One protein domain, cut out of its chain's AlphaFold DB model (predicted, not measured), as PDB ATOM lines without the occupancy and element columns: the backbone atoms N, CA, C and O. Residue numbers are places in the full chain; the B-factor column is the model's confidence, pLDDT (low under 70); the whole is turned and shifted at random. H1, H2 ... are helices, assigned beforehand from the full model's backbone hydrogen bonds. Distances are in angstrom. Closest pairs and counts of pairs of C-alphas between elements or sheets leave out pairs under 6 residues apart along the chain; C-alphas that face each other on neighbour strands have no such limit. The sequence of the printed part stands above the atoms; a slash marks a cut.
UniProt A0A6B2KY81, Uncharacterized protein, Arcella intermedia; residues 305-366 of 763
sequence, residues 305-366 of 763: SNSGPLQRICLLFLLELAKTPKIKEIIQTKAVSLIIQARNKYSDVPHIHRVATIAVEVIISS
ATOM      1  N   SER A 305     -53.612 -33.590 -15.094       95.81
ATOM      2  CA  SER A 305     -52.249 -34.044 -14.777       95.81
ATOM      3  C   SER A 305     -51.968 -34.185 -13.279       95.81
ATOM      4  O   SER A 305     -50.953 -34.766 -12.922       95.81
ATOM      5  N   ASN A 306     -52.821 -33.632 -12.407       96.25
ATOM      6  CA  ASN A 306     -52.731 -33.755 -10.946       96.25
ATOM      7  C   ASN A 306     -53.447 -35.001 -10.399       96.25
ATOM      8  O   ASN A 306     -53.238 -35.370  -9.244       96.25
ATOM      9  N   SER A 307     -54.260 -35.690 -11.205       96.94
ATOM     10  CA  SER A 307     -54.927 -36.919 -10.775       96.94
ATOM     11  C   SER A 307     -54.090 -38.151 -11.114       96.94
ATOM     12  O   SER A 307     -54.221 -38.731 -12.193       96.94
ATOM     13  N   GLY A 308     -53.272 -38.607 -10.163       96.50
ATOM     14  CA  GLY A 308     -52.454 -39.814 -10.329       96.50
ATOM     15  C   GLY A 308     -53.270 -41.046 -10.742       96.50
ATOM     16  O   GLY A 308     -52.921 -41.724 -11.713       96.50
ATOM     17  N   PRO A 309     -54.425 -41.317 -10.105       96.56
ATOM     18  CA  PRO A 309     -55.244 -42.451 -10.501       96.56
ATOM     19  C   PRO A 309     -55.848 -42.342 -11.910       96.56
ATOM     20  O   PRO A 309     -56.119 -43.375 -12.525       96.56
ATOM     21  N   LEU A 310     -56.073 -41.124 -12.420       97.56
ATOM     22  CA  LEU A 310     -56.472 -40.915 -13.810       97.56
ATOM     23  C   LEU A 310     -55.291 -41.150 -14.760       97.56
ATOM     24  O   LEU A 310     -55.434 -41.908 -15.713       97.56
ATOM     25  N   GLN A 311     -54.115 -40.580 -14.469       97.94
ATOM     26  CA  GLN A 311     -52.911 -40.799 -15.280       97.94
ATOM     27  C   GLN A 311     -52.603 -42.285 -15.423       97.94
ATOM     28  O   GLN A 311     -52.388 -42.772 -16.530       97.94
ATOM     29  N   ARG A 312     -52.688 -43.040 -14.323       97.75
ATOM     30  CA  ARG A 312     -52.499 -44.490 -14.346       97.75
ATOM     31  C   ARG A 312     -53.443 -45.197 -15.314       97.75
ATOM     32  O   ARG A 312     -52.986 -46.037 -16.082       97.75
ATOM     33  N   ILE A 313     -54.748 -44.907 -15.273       98.00
ATOM     34  CA  ILE A 313     -55.694 -45.593 -16.166       98.00
ATOM     35  C   ILE A 313     -55.504 -45.164 -17.625       98.00
ATOM     36  O   ILE A 313     -55.639 -46.005 -18.509       98.00
ATOM     37  N   CYS A 314     -55.119 -43.910 -17.881       98.25
ATOM     38  CA  CYS A 314     -54.748 -43.459 -19.219       98.25
ATOM     39  C   CYS A 314     -53.524 -44.219 -19.743       98.25
ATOM     40  O   CYS A 314     -53.573 -44.748 -20.846       98.25
ATOM     41  N   LEU A 315     -52.457 -44.345 -18.948       97.94
ATOM     42  CA  LEU A 315     -51.242 -45.064 -19.347       97.94
ATOM     43  C   LEU A 315     -51.512 -46.548 -19.632       97.94
ATOM     44  O   LEU A 315     -51.069 -47.064 -20.656       97.94
ATOM     45  N   LEU A 316     -52.298 -47.220 -18.781       97.75
ATOM     46  CA  LEU A 316     -52.740 -48.601 -19.026       97.75
ATOM     47  C   LEU A 316     -53.537 -48.720 -20.329       97.75
ATOM     48  O   LEU A 316     -53.379 -49.687 -21.072       97.75
ATOM     49  N   PHE A 317     -54.377 -47.728 -20.622       98.00
ATOM     50  CA  PHE A 317     -55.138 -47.698 -21.860       98.00
ATOM     51  C   PHE A 317     -54.247 -47.507 -23.091       98.00
ATOM     52  O   PHE A 317     -54.410 -48.227 -24.075       98.00
ATOM     53  N   LEU A 318     -53.266 -46.603 -23.029       97.44
ATOM     54  CA  LEU A 318     -52.301 -46.409 -24.112       97.44
ATOM     55  C   LEU A 318     -51.470 -47.671 -24.369       97.44
ATOM     56  O   LEU A 318     -51.287 -48.042 -25.524       97.44
ATOM     57  N   LEU A 319     -51.034 -48.365 -23.314       96.56
ATOM     58  CA  LEU A 319     -50.342 -49.653 -23.421       96.56
ATOM     59  C   LEU A 319     -51.201 -50.719 -24.114       96.56
ATOM     60  O   LEU A 319     -50.714 -51.432 -24.989       96.56
ATOM     61  N   GLU A 320     -52.487 -50.811 -23.769       96.44
ATOM     62  CA  GLU A 320     -53.403 -51.753 -24.422       96.44
ATOM     63  C   GLU A 320     -53.599 -51.436 -25.906       96.44
ATOM     64  O   GLU A 320     -53.578 -52.333 -26.748       96.44
ATOM     65  N   LEU A 321     -53.759 -50.159 -26.249       95.81
ATOM     66  CA  LEU A 321     -53.899 -49.733 -27.640       95.81
ATOM     67  C   LEU A 321     -52.612 -49.952 -28.449       95.81
ATOM     68  O   LEU A 321     -52.686 -50.342 -29.616       95.81
ATOM     69  N   ALA A 322     -51.444 -49.791 -27.822       94.81
ATOM     70  CA  ALA A 322     -50.136 -50.003 -28.439       94.81
ATOM     71  C   ALA A 322     -49.851 -51.466 -28.829       94.81
ATOM     72  O   ALA A 322     -48.912 -51.717 -29.583       94.81
ATOM     73  N   LYS A 323     -50.681 -52.432 -28.404       92.00
ATOM     74  CA  LYS A 323     -50.639 -53.812 -28.927       92.00
ATOM     75  C   LYS A 323     -50.947 -53.890 -30.424       92.00
ATOM     76  O   LYS A 323     -50.628 -54.883 -31.064       92.00
ATOM     77  N   THR A 324     -51.587 -52.862 -30.986       93.62
ATOM     78  CA  THR A 324     -51.845 -52.758 -32.427       93.62
ATOM     79  C   THR A 324     -50.787 -51.847 -33.059       93.62
ATOM     80  O   THR A 324     -50.793 -50.652 -32.750       93.62
ATOM     81  N   PRO A 325     -49.910 -52.342 -33.957       91.81
ATOM     82  CA  PRO A 325     -48.764 -51.576 -34.468       91.81
ATOM     83  C   PRO A 325     -49.127 -50.203 -35.050       91.81
ATOM     84  O   PRO A 325     -48.556 -49.192 -34.653       91.81
ATOM     85  N   LYS A 326     -50.173 -50.131 -35.884       91.69
ATOM     86  CA  LYS A 326     -50.653 -48.861 -36.463       91.69
ATOM     87  C   LYS A 326     -51.088 -47.843 -35.404       91.69
ATOM     88  O   LYS A 326     -50.922 -46.642 -35.577       91.69
ATOM     89  N   ILE A 327     -51.668 -48.311 -34.299       93.50
ATOM     90  CA  ILE A 327     -52.119 -47.437 -33.207       93.50
ATOM     91  C   ILE A 327     -50.926 -47.007 -32.350       93.50
ATOM     92  O   ILE A 327     -50.864 -45.857 -31.920       93.50
ATOM     93  N   LYS A 328     -49.950 -47.899 -32.150       93.88
ATOM     94  CA  LYS A 328     -48.689 -47.594 -31.468       93.88
ATOM     95  C   LYS A 328     -47.959 -46.421 -32.124       93.88
ATOM     96  O   LYS A 328     -47.560 -45.513 -31.403       93.88
ATOM     97  N   GLU A 329     -47.868 -46.381 -33.452       91.62
ATOM     98  CA  GLU A 329     -47.263 -45.261 -34.198       91.62
ATOM     99  C   GLU A 329     -47.974 -43.919 -33.926       91.62
ATOM    100  O   GLU A 329     -47.345 -42.881 -33.701       91.62
ATOM    101  N   ILE A 330     -49.309 -43.930 -33.858       92.38
ATOM    102  CA  ILE A 330     -50.099 -42.735 -33.512       92.38
ATOM    103  C   ILE A 330     -49.798 -42.279 -32.076       92.38
ATOM    104  O   ILE A 330     -49.709 -41.082 -31.802       92.38
ATOM    105  N   ILE A 331     -49.638 -43.218 -31.141       93.81
ATOM    106  CA  ILE A 331     -49.316 -42.900 -29.745       93.81
ATOM    107  C   ILE A 331     -47.875 -42.374 -29.635       93.81
ATOM    108  O   ILE A 331     -47.647 -41.381 -28.946       93.81
ATOM    109  N   GLN A 332     -46.921 -42.969 -30.357       91.75
ATOM    110  CA  GLN A 332     -45.525 -42.519 -30.423       91.75
ATOM    111  C   GLN A 332     -45.407 -41.075 -30.919       91.75
ATOM    112  O   GLN A 332     -44.640 -40.287 -30.375       91.75
ATOM    113  N   THR A 333     -46.200 -40.698 -31.919       89.62
ATOM    114  CA  THR A 333     -46.148 -39.340 -32.478       89.62
ATOM    115  C   THR A 333     -46.796 -38.285 -31.577       89.62
ATOM    116  O   THR A 333     -46.414 -37.120 -31.645       89.62
ATOM    117  N   LYS A 334     -47.767 -38.655 -30.726       91.69
ATOM    118  CA  LYS A 334     -48.622 -37.675 -30.023       91.69
ATOM    119  C   LYS A 334     -48.572 -37.699 -28.496       91.69
ATOM    120  O   LYS A 334     -48.915 -36.693 -27.879       91.69
ATOM    121  N   ALA A 335     -48.194 -38.816 -27.875       93.75
ATOM    122  CA  ALA A 335     -48.355 -39.027 -26.433       93.75
ATOM    123  C   ALA A 335     -47.038 -39.143 -25.658       93.75
ATOM    124  O   ALA A 335     -47.062 -39.152 -24.431       93.75
ATOM    125  N   VAL A 336     -45.893 -39.229 -26.342       92.31
ATOM    126  CA  VAL A 336     -44.587 -39.485 -25.709       92.31
ATOM    127  C   VAL A 336     -44.243 -38.455 -24.639       92.31
ATOM    128  O   VAL A 336     -43.880 -38.827 -23.523       92.31
ATOM    129  N   SER A 337     -44.443 -37.168 -24.929       93.50
ATOM    130  CA  SER A 337     -44.222 -36.101 -23.949       93.50
ATOM    131  C   SER A 337     -45.127 -36.245 -22.722       93.50
ATOM    132  O   SER A 337     -44.659 -36.055 -21.603       93.50
ATOM    133  N   LEU A 338     -46.388 -36.648 -22.901       96.19
ATOM    134  CA  LEU A 338     -47.341 -36.860 -21.806       96.19
ATOM    135  C   LEU A 338     -46.961 -38.063 -20.939       96.19
ATOM    136  O   LEU A 338     -47.069 -37.995 -19.717       96.19
ATOM    137  N   ILE A 339     -46.491 -39.149 -21.556       95.94
ATOM    138  CA  ILE A 339     -46.027 -40.346 -20.844       95.94
ATOM    139  C   ILE A 339     -44.806 -40.000 -19.981       95.94
ATOM    140  O   ILE A 339     -44.773 -40.343 -18.799       95.94
ATOM    141  N   ILE A 340     -43.833 -39.272 -20.540       93.69
ATOM    142  CA  ILE A 340     -42.635 -38.827 -19.812       93.69
ATOM    143  C   ILE A 340     -43.013 -37.861 -18.680       93.69
ATOM    144  O   ILE A 340     -42.536 -38.017 -17.558       93.69
ATOM    145  N   GLN A 341     -43.911 -36.904 -18.934       94.62
ATOM    146  CA  GLN A 341     -44.406 -35.990 -17.900       94.62
ATOM    147  C   GLN A 341     -45.084 -36.743 -16.751       94.62
ATOM    148  O   GLN A 341     -44.788 -36.463 -15.592       94.62
ATOM    149  N   ALA A 342     -45.949 -37.719 -17.048       96.06
ATOM    150  CA  ALA A 342     -46.594 -38.539 -16.027       96.06
ATOM    151  C   ALA A 342     -45.573 -39.362 -15.223       96.06
ATOM    152  O   ALA A 342     -45.667 -39.413 -14.000       96.06
ATOM    153  N   ARG A 343     -44.571 -39.954 -15.889       96.50
ATOM    154  CA  ARG A 343     -43.480 -40.700 -15.240       96.50
ATOM    155  C   ARG A 343     -42.694 -39.838 -14.254       96.50
ATOM    156  O   ARG A 343     -42.428 -40.290 -13.143       96.50
ATOM    157  N   ASN A 344     -42.324 -38.631 -14.677       95.25
ATOM    158  CA  ASN A 344     -41.505 -37.715 -13.885       95.25
ATOM    159  C   ASN A 344     -42.297 -37.112 -12.725       95.25
ATOM    160  O   ASN A 344     -41.772 -36.980 -11.629       95.25
ATOM    161  N   LYS A 345     -43.564 -36.759 -12.965       97.00
ATOM    162  CA  LYS A 345     -44.430 -36.133 -11.963       97.00
ATOM    163  C   LYS A 345     -44.820 -37.075 -10.829       97.00
ATOM    164  O   LYS A 345     -44.986 -36.615  -9.711       97.00
ATOM    165  N   TYR A 346     -45.008 -38.354 -11.134       95.88
ATOM    166  CA  TYR A 346     -45.403 -39.381 -10.168       95.88
ATOM    167  C   TYR A 346     -44.250 -40.339  -9.862       95.88
ATOM    168  O   TYR A 346     -44.479 -41.538  -9.708       95.88
ATOM    169  N   SER A 347     -43.012 -39.839  -9.834       94.44
ATOM    170  CA  SER A 347     -41.812 -40.633  -9.531       94.44
ATOM    171  C   SER A 347     -41.819 -41.208  -8.114       94.44
ATOM    172  O   SER A 347     -41.285 -42.290  -7.887       94.44
ATOM    173  N   ASP A 348     -42.486 -40.520  -7.195       93.69
ATOM    174  CA  ASP A 348     -42.713 -40.875  -5.796       93.69
ATOM    175  C   ASP A 348     -43.884 -41.850  -5.588       93.69
ATOM    176  O   ASP A 348     -44.057 -42.378  -4.491       93.69
ATOM    177  N   VAL A 349     -44.687 -42.127  -6.624       95.19
ATOM    178  CA  VAL A 349     -45.827 -43.053  -6.557       95.19
ATOM    179  C   VAL A 349     -45.505 -44.337  -7.339       95.19
ATOM    180  O   VAL A 349     -45.768 -44.399  -8.548       95.19
ATOM    181  N   PRO A 350     -45.011 -45.413  -6.682       91.75
ATOM    182  CA  PRO A 350     -44.357 -46.541  -7.358       91.75
ATOM    183  C   PRO A 350     -45.210 -47.198  -8.444       91.75
ATOM    184  O   PRO A 350     -44.755 -47.455  -9.557       91.75
ATOM    185  N   HIS A 351     -46.492 -47.418  -8.159       92.44
ATOM    186  CA  HIS A 351     -47.405 -48.096  -9.074       92.44
ATOM    187  C   HIS A 351     -47.807 -47.247 -10.296       92.44
ATOM    188  O   HIS A 351     -48.262 -47.806 -11.294       92.44
ATOM    189  N   ILE A 352     -47.670 -45.916 -10.246       94.31
ATOM    190  CA  ILE A 352     -47.872 -45.034 -11.410       94.31
ATOM    191  C   ILE A 352     -46.563 -44.925 -12.179       94.31
ATOM    192  O   ILE A 352     -46.563 -45.127 -13.394       94.31
ATOM    193  N   HIS A 353     -45.458 -44.678 -11.468       93.81
ATOM    194  CA  HIS A 353     -44.128 -44.613 -12.058       93.81
ATOM    195  C   HIS A 353     -43.805 -45.879 -12.856       93.81
ATOM    196  O   HIS A 353     -43.403 -45.782 -14.011       93.81
ATOM    197  N   ARG A 354     -44.064 -47.068 -12.293       93.62
ATOM    198  CA  ARG A 354     -43.853 -48.361 -12.962       93.62
ATOM    199  C   ARG A 354     -44.624 -48.458 -14.275       93.62
ATOM    200  O   ARG A 354     -44.034 -48.751 -15.308       93.62
ATOM    201  N   VAL A 355     -45.924 -48.155 -14.267       95.81
ATOM    202  CA  VAL A 355     -46.751 -48.195 -15.488       95.81
ATOM    203  C   VAL A 355     -46.260 -47.174 -16.519       95.81
ATOM    204  O   VAL A 355     -46.231 -47.476 -17.709       95.81
ATOM    205  N   ALA A 356     -45.851 -45.982 -16.083       95.38
ATOM    206  CA  ALA A 356     -45.318 -44.957 -16.971       95.38
ATOM    207  C   ALA A 356     -43.959 -45.358 -17.570       95.38
ATOM    208  O   ALA A 356     -43.726 -45.131 -18.751       95.38
ATOM    209  N   THR A 357     -43.087 -46.000 -16.790       93.94
ATOM    210  CA  THR A 357     -41.798 -46.535 -17.251       93.94
ATOM    211  C   THR A 357     -41.995 -47.668 -18.259       93.94
ATOM    212  O   THR A 357     -41.391 -47.626 -19.326       93.94
ATOM    213  N   ILE A 358     -42.915 -48.603 -17.998       94.25
ATOM    214  CA  ILE A 358     -43.291 -49.647 -18.969       94.25
ATOM    215  C   ILE A 358     -43.855 -49.011 -20.245       94.25
ATOM    216  O   ILE A 358     -43.524 -49.435 -21.347       94.25
ATOM    217  N   ALA A 359     -44.683 -47.968 -20.126       93.75
ATOM    218  CA  ALA A 359     -45.188 -47.231 -21.281       93.75
ATOM    219  C   ALA A 359     -44.060 -46.565 -22.080       93.75
ATOM    220  O   ALA A 359     -44.078 -46.647 -23.304       93.75
ATOM    221  N   VAL A 360     -43.061 -45.966 -21.422       92.50
ATOM    222  CA  VAL A 360     -41.858 -45.450 -22.093       92.50
ATOM    223  C   VAL A 360     -41.144 -46.572 -22.837       92.50
ATOM    224  O   VAL A 360     -40.881 -46.428 -24.023       92.50
ATOM    225  N   GLU A 361     -40.879 -47.705 -22.199       89.19
ATOM    226  CA  GLU A 361     -40.176 -48.811 -22.847       89.19
ATOM    227  C   GLU A 361     -40.981 -49.366 -24.031       89.19
ATOM    228  O   GLU A 361     -40.575 -49.258 -25.182       89.19
ATOM    229  N   VAL A 362     -42.187 -49.869 -23.787       89.81
ATOM    230  CA  VAL A 362     -42.992 -50.548 -24.810       89.81
ATOM    231  C   VAL A 362     -43.359 -49.619 -25.963       89.81
ATOM    232  O   VAL A 362     -43.386 -50.057 -27.113       89.81
ATOM    233  N   ILE A 363     -43.668 -48.349 -25.693       89.12
ATOM    234  CA  ILE A 363     -44.144 -47.425 -26.726       89.12
ATOM    235  C   ILE A 363     -42.969 -46.720 -27.396       89.12
ATOM    236  O   ILE A 363     -43.003 -46.576 -28.610       89.12
ATOM    237  N   ILE A 364     -41.921 -46.319 -26.673       80.25
ATOM    238  CA  ILE A 364     -40.844 -45.480 -27.226       80.25
ATOM    239  C   ILE A 364     -39.673 -46.320 -27.744       80.25
ATOM    240  O   ILE A 364     -39.166 -46.027 -28.826       80.25
ATOM    241  N   SER A 365     -39.257 -47.382 -27.041       67.94
ATOM    242  CA  SER A 365     -38.007 -48.093 -27.365       67.94
ATOM    243  C   SER A 365     -38.102 -49.058 -28.551       67.94
ATOM    244  O   SER A 365     -37.075 -49.466 -29.082       67.94
ATOM    245  N   SER A 366     -39.306 -49.387 -29.033       55.53
ATOM    246  CA  SER A 366     -39.492 -50.237 -30.228       55.53
ATOM    247  C   SER A 366     -39.699 -49.458 -31.537       55.53
ATOM    248  O   SER A 366     -40.285 -49.996 -32.475       55.53
TER     249      SER A 366
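AT A GLANCE: This is residues 305 to 366 of the 763 residues of an uncharacterized protein of Arcella intermedia (UniProt A0A6B2KY81). Three helices, H1, H3 and H4, make a small up-and-down bundle, each running against the one before it in the chain, with their centres in a triangle. H2, ten residues, crosses one end of the bundle, between the end of H1 and the beginning of H3. The bundle is closed less well between H1 and H3 than on the sides of H4. The printed part has 62 residues, with four named helices in the order H1, H2, H3, H4 and no named strand, and its class is all helix. It is compact, with a radius of gyration of the C-alphas of 10.6 A, and elongated, spanning 32 by 18 by 17 A.

HOW THE PARTS SIT: H1, residues 308 to 321, and H2, residues 325 to 334, form a helical hairpin and only just touch, with 3 pairs of C-alphas within 8 A, the closest those of Leu 321 and Ile 327 at 6.3 A. H1 touches H2 with residues 318 to 321 alone, at a steep tilt of 40 degrees, opposite ways. H3, residues 336 to 345, is close to H1 but not clearly touching, the closest C-alphas being Gln 311 and Ala 342 at 6.8 A. H4, residues 350 to 365, is the hub, touching the three other helices. It forms a helical hairpin with H3, at a shallow tilt of 25 degrees, the closest C-alphas being Arg 343 and Ala 356 at 4.9 A. H4 touches H1 at a shallow tilt of 31 degrees, the same way, the closest C-alphas being Arg 312 and Ile 352 at 5.5 A. With residues 363 to 364 alone H4 touches H2, only just about perpendicular at 71 degrees, the closest C-alphas being Gln 332 and Ile 363 at 6.3 A. Each O i to N i+4 pair is within hydrogen-bond range in H1 and H3, against 5 of 6 in H2 and 11 of 12 in H4.

IN THESE COORDINATES: H1 begins at C-alpha 308 (-52.454, -39.814, -10.329) and is 20.0 A long. H2 is 14.6 A and H3 14.1 A long. H4, 21.0 A long, ends at C-alpha 365 (-38.007, -48.093, -27.365).

THE WHOLE: The C-alphas farthest apart, Lys 326 and Asp 348, are 32.7 A apart. The printed part has no cut, and its three links are tight. Residues 365 to 366 have pLDDT under 70.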